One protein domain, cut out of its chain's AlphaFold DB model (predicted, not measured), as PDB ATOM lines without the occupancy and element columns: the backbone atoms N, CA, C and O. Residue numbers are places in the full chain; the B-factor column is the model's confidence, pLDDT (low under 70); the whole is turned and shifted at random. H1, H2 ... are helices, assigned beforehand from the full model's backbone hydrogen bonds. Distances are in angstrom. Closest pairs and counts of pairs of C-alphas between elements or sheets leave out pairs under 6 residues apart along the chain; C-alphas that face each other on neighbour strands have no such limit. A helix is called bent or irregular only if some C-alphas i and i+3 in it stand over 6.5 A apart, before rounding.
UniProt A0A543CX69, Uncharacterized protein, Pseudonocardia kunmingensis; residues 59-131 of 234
ATOM      1  N   GLY A  59     249.354 229.472 169.538       43.75
ATOM      2  CA  GLY A  59     249.675 229.102 170.920       43.75
ATOM      3  C   GLY A  59     249.574 230.269 171.909       43.75
ATOM      4  O   GLY A  59     249.356 230.041 173.094       43.75
ATOM      5  N   GLY A  60     249.675 231.517 171.431       51.41
ATOM      6  CA  GLY A  60     249.572 232.711 172.280       51.41
ATOM      7  C   GLY A  60     248.175 232.923 172.870       51.41
ATOM      8  O   GLY A  60     248.054 233.240 174.044       51.41
ATOM      9  N   VAL A  61     247.114 232.674 172.094       57.19
ATOM     10  CA  VAL A  61     245.728 232.806 172.586       57.19
ATOM     11  C   VAL A  61     245.408 231.732 173.631       57.19
ATOM     12  O   VAL A  61     244.799 232.053 174.643       57.19
ATOM     13  N   SER A  62     245.869 230.490 173.430       62.12
ATOM     14  CA  SER A  62     245.684 229.407 174.410       62.12
ATOM     15  C   SER A  62     246.349 229.743 175.745       62.12
ATOM     16  O   SER A  62     245.698 229.670 176.774       62.12
ATOM     17  N   ALA A  63     247.601 230.214 175.718       72.06
ATOM     18  CA  ALA A  63     248.319 230.580 176.934       72.06
ATOM     19  C   ALA A  63     247.662 231.751 177.689       72.06
ATOM     20  O   ALA A  63     247.706 231.793 178.912       72.06
ATOM     21  N   VAL A  64     247.045 232.706 176.983       73.38
ATOM     22  CA  VAL A  64     246.299 233.806 177.619       73.38
ATOM     23  C   VAL A  64     245.029 233.296 178.295       73.38
ATOM     24  O   VAL A  64     244.741 233.709 179.414       73.38
ATOM     25  N   LEU A  65     244.283 232.408 177.633       81.38
ATOM     26  CA  LEU A  65     243.078 231.810 178.209       81.38
ATOM     27  C   LEU A  65     243.413 230.976 179.453       81.38
ATOM     28  O   LEU A  65     242.746 231.129 180.468       81.38
ATOM     29  N   ASP A  66     244.509 230.214 179.420       87.38
ATOM     30  CA  ASP A  66     244.980 229.453 180.584       87.38
ATOM     31  C   ASP A  66     245.288 230.375 181.782       87.38
ATOM     32  O   ASP A  66     244.917 230.082 182.917       87.38
ATOM     33  N   LEU A  67     245.919 231.534 181.547       88.88
ATOM     34  CA  LEU A  67     246.185 232.519 182.605       88.88
ATOM     35  C   LEU A  67     244.898 233.118 183.190       88.88
ATOM     36  O   LEU A  67     244.859 233.402 184.390       88.88
ATOM     37  N   ILE A  68     243.868 233.327 182.365       90.56
ATOM     38  CA  ILE A  68     242.557 233.804 182.822       90.56
ATOM     39  C   ILE A  68     241.932 232.753 183.740       90.56
ATOM     40  O   ILE A  68     241.608 233.079 184.881       90.56
ATOM     41  N   ASP A  69     241.866 231.498 183.297       92.88
ATOM     42  CA  ASP A  69     241.283 230.402 184.075       92.88
ATOM     43  C   ASP A  69     242.026 230.221 185.414       92.88
ATOM     44  O   ASP A  69     241.421 230.182 186.487       92.88
ATOM     45  N   TRP A  70     243.365 230.214 185.393       96.00
ATOM     46  CA  TRP A  70     244.166 230.102 186.618       96.00
ATOM     47  C   TRP A  70     243.997 231.298 187.562       96.00
ATOM     48  O   TRP A  70     244.094 231.136 188.784       96.00
ATOM     49  N   SER A  71     243.769 232.493 187.014       95.88
ATOM     50  CA  SER A  71     243.503 233.705 187.792       95.88
ATOM     51  C   SER A  71     242.162 233.635 188.501       95.88
ATOM     52  O   SER A  71     242.094 233.930 189.694       95.88
ATOM     53  N   GLU A  72     241.108 233.235 187.790       95.69
ATOM     54  CA  GLU A  72     239.769 233.079 188.358       95.69
ATOM     55  C   GLU A  72     239.763 232.019 189.467       95.69
ATOM     56  O   GLU A  72     239.272 232.282 190.569       95.69
ATOM     57  N   ASP A  73     240.428 230.885 189.237       97.62
ATOM     58  CA  ASP A  73     240.623 229.844 190.247       97.62
ATOM     59  C   ASP A  73     241.319 230.372 191.513       97.62
ATOM     60  O   ASP A  73     240.891 230.089 192.636       97.62
ATOM     61  N   GLU A  74     242.426 231.114 191.376       98.31
ATOM     62  CA  GLU A  74     243.151 231.646 192.539       98.31
ATOM     63  C   GLU A  74     242.362 232.753 193.248       98.31
ATOM     64  O   GLU A  74     242.418 232.830 194.480       98.31
ATOM     65  N   ILE A  75     241.572 233.557 192.525       98.06
ATOM     66  CA  ILE A  75     240.617 234.498 193.131       98.06
ATOM     67  C   ILE A  75     239.599 233.729 193.963       98.06
ATOM     68  O   ILE A  75     239.431 234.045 195.142       98.06
ATOM     69  N   GLN A  76     238.972 232.692 193.412       97.44
ATOM     70  CA  GLN A  76     237.992 231.888 194.137       97.44
ATOM     71  C   GLN A  76     238.612 231.252 195.390       97.44
ATOM     72  O   GLN A  76     238.054 231.333 196.491       97.44
ATOM     73  N   GLN A  77     239.812 230.680 195.274       98.00
ATOM     74  CA  GLN A  77     240.541 230.141 196.424       98.00
ATOM     75  C   GLN A  77     240.853 231.221 197.468       98.00
ATOM     76  O   GLN A  77     240.680 230.993 198.669       98.00
ATOM     77  N   ALA A  78     241.282 232.411 197.043       98.06
ATOM     78  CA  ALA A  78     241.538 233.526 197.945       98.06
ATOM     79  C   ALA A  78     240.257 234.012 198.636       98.06
ATOM     80  O   ALA A  78     240.292 234.282 199.835       98.06
ATOM     81  N   GLN A  79     239.120 234.062 197.940       97.81
ATOM     82  CA  GLN A  79     237.818 234.393 198.527       97.81
ATOM     83  C   GLN A  79     237.398 233.365 199.583       97.81
ATOM     84  O   GLN A  79     236.882 233.738 200.639       97.81
ATOM     85  N   HIS A  80     237.668 232.076 199.353       97.44
ATOM     86  CA  HIS A  80     237.429 231.036 200.353       97.44
ATOM     87  C   HIS A  80     238.301 231.216 201.604       97.44
ATOM     88  O   HIS A  80     237.780 231.077 202.716       97.44
ATOM     89  N   ARG A  81     239.589 231.555 201.434       97.44
ATOM     90  CA  ARG A  81     240.533 231.840 202.535       97.44
ATOM     91  C   ARG A  81     240.170 233.127 203.292       97.44
ATOM     92  O   ARG A  81     240.208 233.151 204.519       97.44
ATOM     93  N   HIS A  82     239.752 234.170 202.576       96.94
ATOM     94  CA  HIS A  82     239.540 235.529 203.087       96.94
ATOM     95  C   HIS A  82     238.106 236.015 202.844       96.94
ATOM     96  O   HIS A  82     237.882 237.060 202.233       96.94
ATOM     97  N   ARG A  83     237.110 235.287 203.364       95.88
ATOM     98  CA  ARG A  83     235.676 235.532 203.079       95.88
ATOM     99  C   ARG A  83     235.214 236.977 203.290       95.88
ATOM    100  O   ARG A  83     234.400 237.481 202.529       95.88
ATOM    101  N   ARG A  84     235.758 237.673 204.296       96.25
ATOM    102  CA  ARG A  84     235.425 239.084 204.594       96.25
ATOM    103  C   ARG A  84     235.925 240.078 203.539       96.25
ATOM    104  O   ARG A  84     235.538 241.239 203.567       96.25
ATOM    105  N   ARG A  85     236.821 239.644 202.655       96.75
ATOM    106  CA  ARG A  85     237.414 240.431 201.570       96.75
ATOM    107  C   ARG A  85     236.991 239.902 200.198       96.75
ATOM    108  O   ARG A  85     237.615 240.270 199.211       96.75
ATOM    109  N   ALA A  86     235.969 239.045 200.125       95.56
ATOM    110  CA  ALA A  86     235.636 238.337 198.893       95.56
ATOM    111  C   ALA A  86     235.325 239.285 197.718       95.56
ATOM    112  O   ALA A  86     235.852 239.089 196.625       95.56
ATOM    113  N   ASP A  87     234.561 240.350 197.971       95.56
ATOM    114  CA  ASP A  87     234.242 241.368 196.963       95.56
ATOM    115  C   ASP A  87     235.492 242.109 196.475       95.56
ATOM    116  O   ASP A  87     235.709 242.267 195.279       95.56
ATOM    117  N   LEU A  88     236.374 242.503 197.398       96.81
ATOM    118  CA  LEU A  88     237.638 243.161 197.060       96.81
ATOM    119  C   LEU A  88     238.525 242.255 196.191       96.81
ATOM    120  O   LEU A  88     239.125 242.708 195.217       96.81
ATOM    121  N   LEU A  89     238.593 240.969 196.537       97.38
ATOM    122  CA  LEU A  89     239.382 239.975 195.811       97.38
ATOM    123  C   LEU A  89     238.825 239.706 194.411       97.38
ATOM    124  O   LEU A  89     239.615 239.565 193.482       97.38
ATOM    125  N   HIS A  90     237.499 239.715 194.235       95.56
ATOM    126  CA  HIS A  90     236.882 239.622 192.907       95.56
ATOM    127  C   HIS A  90     237.385 240.737 191.980       95.56
ATOM    128  O   HIS A  90     237.787 240.492 190.847       95.56
ATOM    129  N   HIS A  91     237.456 241.965 192.497       95.69
ATOM    130  CA  HIS A  91     237.904 243.133 191.739       95.69
ATOM    131  C   HIS A  91     239.431 243.254 191.599       95.69
ATOM    132  O   HIS A  91     239.924 244.250 191.075       95.69
ATOM    133  N   SER A  92     240.195 242.249 192.041       96.69
ATOM    134  CA  SER A  92     241.664 242.262 192.002       96.69
ATOM    135  C   SER A  92     242.275 241.598 190.773       96.69
ATOM    136  O   SER A  92     243.498 241.556 190.666       96.69
ATOM    137  N   PHE A  93     241.454 241.124 189.832       94.56
ATOM    138  CA  PHE A  93     241.904 240.404 188.638       94.56
ATOM    139  C   PHE A  93     243.010 241.135 187.863       94.56
ATOM    140  O   PHE A  93     244.029 240.545 187.516       94.56
ATOM    141  N   THR A  94     242.872 242.448 187.658       91.38
ATOM    142  CA  THR A  94     243.846 243.247 186.893       91.38
ATOM    143  C   THR A  94     245.240 243.278 187.530       91.38
ATOM    144  O   THR A  94     246.237 243.429 186.821       91.38
ATOM    145  N   LEU A  95     245.338 243.078 188.850       95.38
ATOM    146  CA  LEU A  95     246.614 243.047 189.569       95.38
ATOM    147  C   LEU A  95     247.442 241.804 189.257       95.38
ATOM    148  O   LEU A  95     248.662 241.860 189.396       95.38
ATOM    149  N   LEU A  96     246.792 240.711 188.846       95.38
ATOM    150  CA  LEU A  96     247.401 239.392 188.621       95.38
ATOM    151  C   LEU A  96     248.237 239.329 187.338       95.38
ATOM    152  O   LEU A  96     248.779 238.284 186.974       95.38
ATOM    153  N   THR A  97     248.345 240.461 186.647       91.06
ATOM    154  CA  THR A  97     249.185 240.602 185.470       91.06
ATOM    155  C   THR A  97     250.666 240.592 185.886       91.06
ATOM    156  O   THR A  97     251.107 241.450 186.673       91.06
ATOM    157  N   PRO A  98     251.465 239.657 185.342       87.88
ATOM    158  CA  PRO A  98     252.906 239.600 185.555       87.88
ATOM    159  C   PRO A  98     253.610 240.899 185.171       87.88
ATOM    160  O   PRO A  98     253.144 241.645 184.311       87.88
ATOM    161  N   ASN A  99     254.804 241.130 185.719       87.75
ATOM    162  CA  ASN A  99     255.718 242.087 185.103       87.75
ATOM    163  C   ASN A  99     255.988 241.667 183.640       87.75
ATOM    164  O   ASN A  99     256.415 240.537 183.389       87.75
ATOM    165  N   THR A 100     255.767 242.572 182.681       82.88
ATOM    166  CA  THR A 100     255.852 242.285 181.236       82.88
ATOM    167  C   THR A 100     257.219 241.755 180.799       82.88
ATOM    168  O   THR A 100     257.307 240.937 179.885       82.88
ATOM    169  N   ALA A 101     258.294 242.143 181.493       83.94
ATOM    170  CA  ALA A 101     259.642 241.632 181.241       83.94
ATOM    171  C   ALA A 101     259.814 240.144 181.623       83.94
ATOM    172  O   ALA A 101     260.777 239.501 181.199       83.94
ATOM    173  N   LEU A 102     258.903 239.596 182.432       85.25
ATOM    174  CA  LEU A 102     258.947 238.236 182.976       85.25
ATOM    175  C   LEU A 102     257.841 237.323 182.434       85.25
ATOM    176  O   LEU A 102     257.904 236.114 182.664       85.25
ATOM    177  N   THR A 103     256.879 237.861 181.679       78.50
ATOM    178  CA  THR A 103     255.699 237.151 181.161       78.50
ATOM    179  C   THR A 103     256.020 235.790 180.544       78.50
ATOM    180  O   THR A 103     255.364 234.805 180.865       78.50
ATOM    181  N   SER A 104     257.063 235.687 179.713       77.75
ATOM    182  CA  SER A 104     257.410 234.422 179.046       77.75
ATOM    183  C   SER A 104     257.843 233.305 180.001       77.75
ATOM    184  O   SER A 104     257.737 232.136 179.650       77.75
ATOM    185  N   ARG A 105     258.330 233.649 181.200       79.50
ATOM    186  CA  ARG A 105     258.717 232.697 182.259       79.50
ATOM    187  C   ARG A 105     257.604 232.475 183.283       79.50
ATOM    188  O   ARG A 105     257.668 231.516 184.044       79.50
ATOM    189  N   MET A 106     256.597 233.344 183.287       84.38
ATOM    190  CA  MET A 106     255.399 233.248 184.117       84.38
ATOM    191  C   MET A 106     254.231 232.532 183.422       84.38
ATOM    192  O   MET A 106     253.132 232.515 183.956       84.38
ATOM    193  N   SER A 107     254.467 231.891 182.277       80.00
ATOM    194  CA  SER A 107     253.491 231.041 181.577       80.00
ATOM    195  C   SER A 107     253.378 229.622 182.152       80.00
ATOM    196  O   SER A 107     252.553 228.833 181.705       80.00
ATOM    197  N   THR A 108     254.216 229.265 183.130       88.88
ATOM    198  CA  THR A 108     254.141 227.967 183.809       88.88
ATOM    199  C   THR A 108     253.135 228.037 184.954       88.88
ATOM    200  O   THR A 108     253.327 228.826 185.879       88.88
ATOM    201  N   GLU A 109     252.112 227.177 184.928       93.06
ATOM    202  CA  GLU A 109     250.961 227.216 185.844       93.06
ATOM    203  C   GLU A 109     251.343 227.403 187.316       93.06
ATOM    204  O   GLU A 109     250.915 228.362 187.953       93.06
ATOM    205  N   PHE A 110     252.179 226.522 187.873       93.69
ATOM    206  CA  PHE A 110     252.490 226.569 189.305       93.69
ATOM    207  C   PHE A 110     253.246 227.849 189.711       93.69
ATOM    208  O   PHE A 110     253.089 228.328 190.834       93.69
ATOM    209  N   VAL A 111     254.033 228.429 188.797       94.56
ATOM    210  CA  VAL A 111     254.738 229.703 189.011       94.56
ATOM    211  C   VAL A 111     253.747 230.862 188.958       94.56
ATOM    212  O   VAL A 111     253.785 231.746 189.816       94.56
ATOM    213  N   TYR A 112     252.839 230.843 187.980       95.88
ATOM    214  CA  TYR A 112     251.797 231.852 187.838       95.88
ATOM    215  C   TYR A 112     250.855 231.867 189.044       95.88
ATOM    216  O   TYR A 112     250.645 232.905 189.666       95.88
ATOM    217  N   ARG A 113     250.362 230.696 189.450       97.12
ATOM    218  CA  ARG A 113     249.485 230.550 190.615       97.12
ATOM    219  C   ARG A 113     250.153 231.026 191.905       97.12
ATOM    220  O   ARG A 113     249.512 231.702 192.705       97.12
ATOM    221  N   ALA A 114     251.446 230.749 192.094       97.75
ATOM    222  CA  ALA A 114     252.205 231.268 193.235       97.75
ATOM    223  C   ALA A 114     252.278 232.806 193.242       97.75
ATOM    224  O   ALA A 114     252.101 233.432 194.288       97.75
ATOM    225  N   HIS A 115     252.483 233.423 192.074       97.69
ATOM    226  CA  HIS A 115     252.419 234.876 191.930       97.69
ATOM    227  C   HIS A 115     251.036 235.434 192.285       97.69
ATOM    228  O   HIS A 115     250.953 236.362 193.093       97.69
ATOM    229  N   CYS A 116     249.963 234.860 191.729       98.06
ATOM    230  CA  CYS A 116     248.603 235.319 192.003       98.06
ATOM    231  C   CYS A 116     248.270 235.210 193.490       98.06
ATOM    232  O   CYS A 116     247.766 236.164 194.081       98.06
ATOM    233  N   ARG A 117     248.621 234.086 194.122       98.31
ATOM    234  CA  ARG A 117     248.389 233.851 195.549       98.31
ATOM    235  C   ARG A 117     249.046 234.908 196.429       98.31
ATOM    236  O   ARG A 117     248.372 235.478 197.282       98.31
ATOM    237  N   GLU A 118     250.323 235.218 196.189       98.56
ATOM    238  CA  GLU A 118     251.033 236.244 196.963       98.56
ATOM    239  C   GLU A 118     250.384 237.628 196.800       98.56
ATOM    240  O   GLU A 118     250.241 238.358 197.782       98.56
ATOM    241  N   LEU A 119     249.953 238.000 195.589       98.44
ATOM    242  CA  LEU A 119     249.260 239.273 195.369       98.44
ATOM    243  C   LEU A 119     247.892 239.323 196.051       98.44
ATOM    244  O   LEU A 119     247.575 240.321 196.696       98.44
ATOM    245  N   LEU A 120     247.099 238.258 195.949       98.56
ATOM    246  CA  LEU A 120     245.776 238.181 196.567       98.56
ATOM    247  C   LEU A 120     245.863 238.199 198.099       98.56
ATOM    248  O   LEU A 120     245.062 238.873 198.747       98.56
ATOM    249  N   ASP A 121     246.870 237.552 198.689       98.31
ATOM    250  CA  ASP A 121     247.111 237.616 200.133       98.31
ATOM    251  C   ASP A 121     247.525 239.026 200.582       98.31
ATOM    252  O   ASP A 121     247.061 239.516 201.620       98.31
ATOM    253  N   ARG A 122     248.333 239.737 199.783       98.12
ATOM    254  CA  ARG A 122     248.633 241.156 200.033       98.12
ATOM    255  C   ARG A 122     247.372 242.009 199.953       98.12
ATOM    256  O   ARG A 122     247.137 242.801 200.858       98.12
ATOM    257  N   VAL A 123     246.519 241.821 198.945       98.00
ATOM    258  CA  VAL A 123     245.237 242.542 198.850       98.00
ATOM    259  C   VAL A 123     244.370 242.287 200.083       98.00
ATOM    260  O   VAL A 123     243.892 243.233 200.711       98.00
ATOM    261  N   ALA A 124     244.189 241.022 200.469       97.75
ATOM    262  CA  ALA A 124     243.342 240.649 201.600       97.75
ATOM    263  C   ALA A 124     243.815 241.270 202.928       97.75
ATOM    264  O   ALA A 124     242.995 241.639 203.778       97.75
ATOM    265  N   THR A 125     245.133 241.419 203.086       96.81
ATOM    266  CA  THR A 125     245.777 241.998 204.274       96.81
ATOM    267  C   THR A 125     245.991 243.514 204.191       96.81
ATOM    268  O   THR A 125     246.408 244.118 205.178       96.81
ATOM    269  N   GLY A 126     245.661 244.156 203.064       96.06
ATOM    270  CA  GLY A 126     245.894 245.589 202.843       96.06
ATOM    271  C   GLY A 126     247.363 245.956 202.597       96.06
ATOM    272  O   GLY A 126     247.755 247.103 202.804       96.06
ATOM    273  N   GLY A 127     248.184 244.986 202.194       96.44
ATOM    274  CA  GLY A 127     249.583 245.167 201.829       96.44
ATOM    275  C   GLY A 127     249.779 245.798 200.447       96.44
ATOM    276  O   GLY A 127     248.886 245.825 199.603       96.44
ATOM    277  N   ASP A 128     250.992 246.294 200.205       97.12
ATOM    278  CA  ASP A 128     251.375 246.891 198.924       97.12
ATOM    279  C   ASP A 128     251.569 245.819 197.840       97.12
ATOM    280  O   ASP A 128     252.398 244.913 197.966       97.12
ATOM    281  N   THR A 129     250.823 245.935 196.744       97.75
ATOM    282  CA  THR A 129     250.887 245.003 195.613       97.75
ATOM    283  C   THR A 129     252.005 245.327 194.628       97.75
ATOM    284  O   THR A 129     252.381 244.451 193.857       97.75
ATOM    285  N   ARG A 130     252.592 246.532 194.670       97.75
ATOM    286  CA  ARG A 130     253.629 246.958 193.713       97.75
ATOM    287  C   ARG A 130     254.940 246.173 193.775       97.75
ATOM    288  O   ARG A 130     255.471 245.884 192.704       97.75
ATOM    289  N   PRO A 131     255.523 245.873 194.957       98.00
ATOM    290  CA  PRO A 131     256.805 245.184 195.025       98.00
ATOM    291  C   PRO A 131     256.719 243.811 194.367       98.00
ATOM    292  O   PRO A 131     255.689 243.144 194.478       98.00
TER     293      PRO A 131
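AT A GLANCE: This is residues 59 to 131 of the 234 residues of an uncharacterized protein of Pseudonocardia kunmingensis (UniProt A0A543CX69). A long helix, H1, makes the longest axis; H4 packs obliquely on it, short H2 folds back from H1's end and packs on both, and tiny H3 packs on H1 and H4. The printed part has 73 residues, with four named helices, H1 to H4 in order, and no named strand: all helix. It is compact, radius of gyration of the C-alphas 12.0 A, spanning 38 by 23 by 18 A.

IN THESE COORDINATES: H1, residues 59 to 81, runs 33.0 A from C-alpha 59 at (249.675, 229.102, 170.920). H2, residues 83 to 90, 11.0 A, is irregular: C-alphas 84 and 87 are 8.1 A apart. H3 is residues 93 to 96, 5.6 A. H4, residues 109 to 125, runs 24.2 A to C-alpha 125 at (245.777, 241.998, 204.274).

HOW THE PARTS SIT: H1 and H2 form a hairpin, with a shallow tilt of 23 degrees, opposite ways. H1 touches H4 at a steep tilt of 39 degrees, the same way; their closest C-alphas, Glu 74 and Arg 117, are 6.4 A apart. Every O i to N i+4 pair is within hydrogen-bond range in H1 and H4, 2 of 4 in H2; H3 is too short for one.

THE WHOLE: The printed part has no cut. The link from H3 to H4 is long, 12 residues. Residues 59 to 62 are under pLDDT 70.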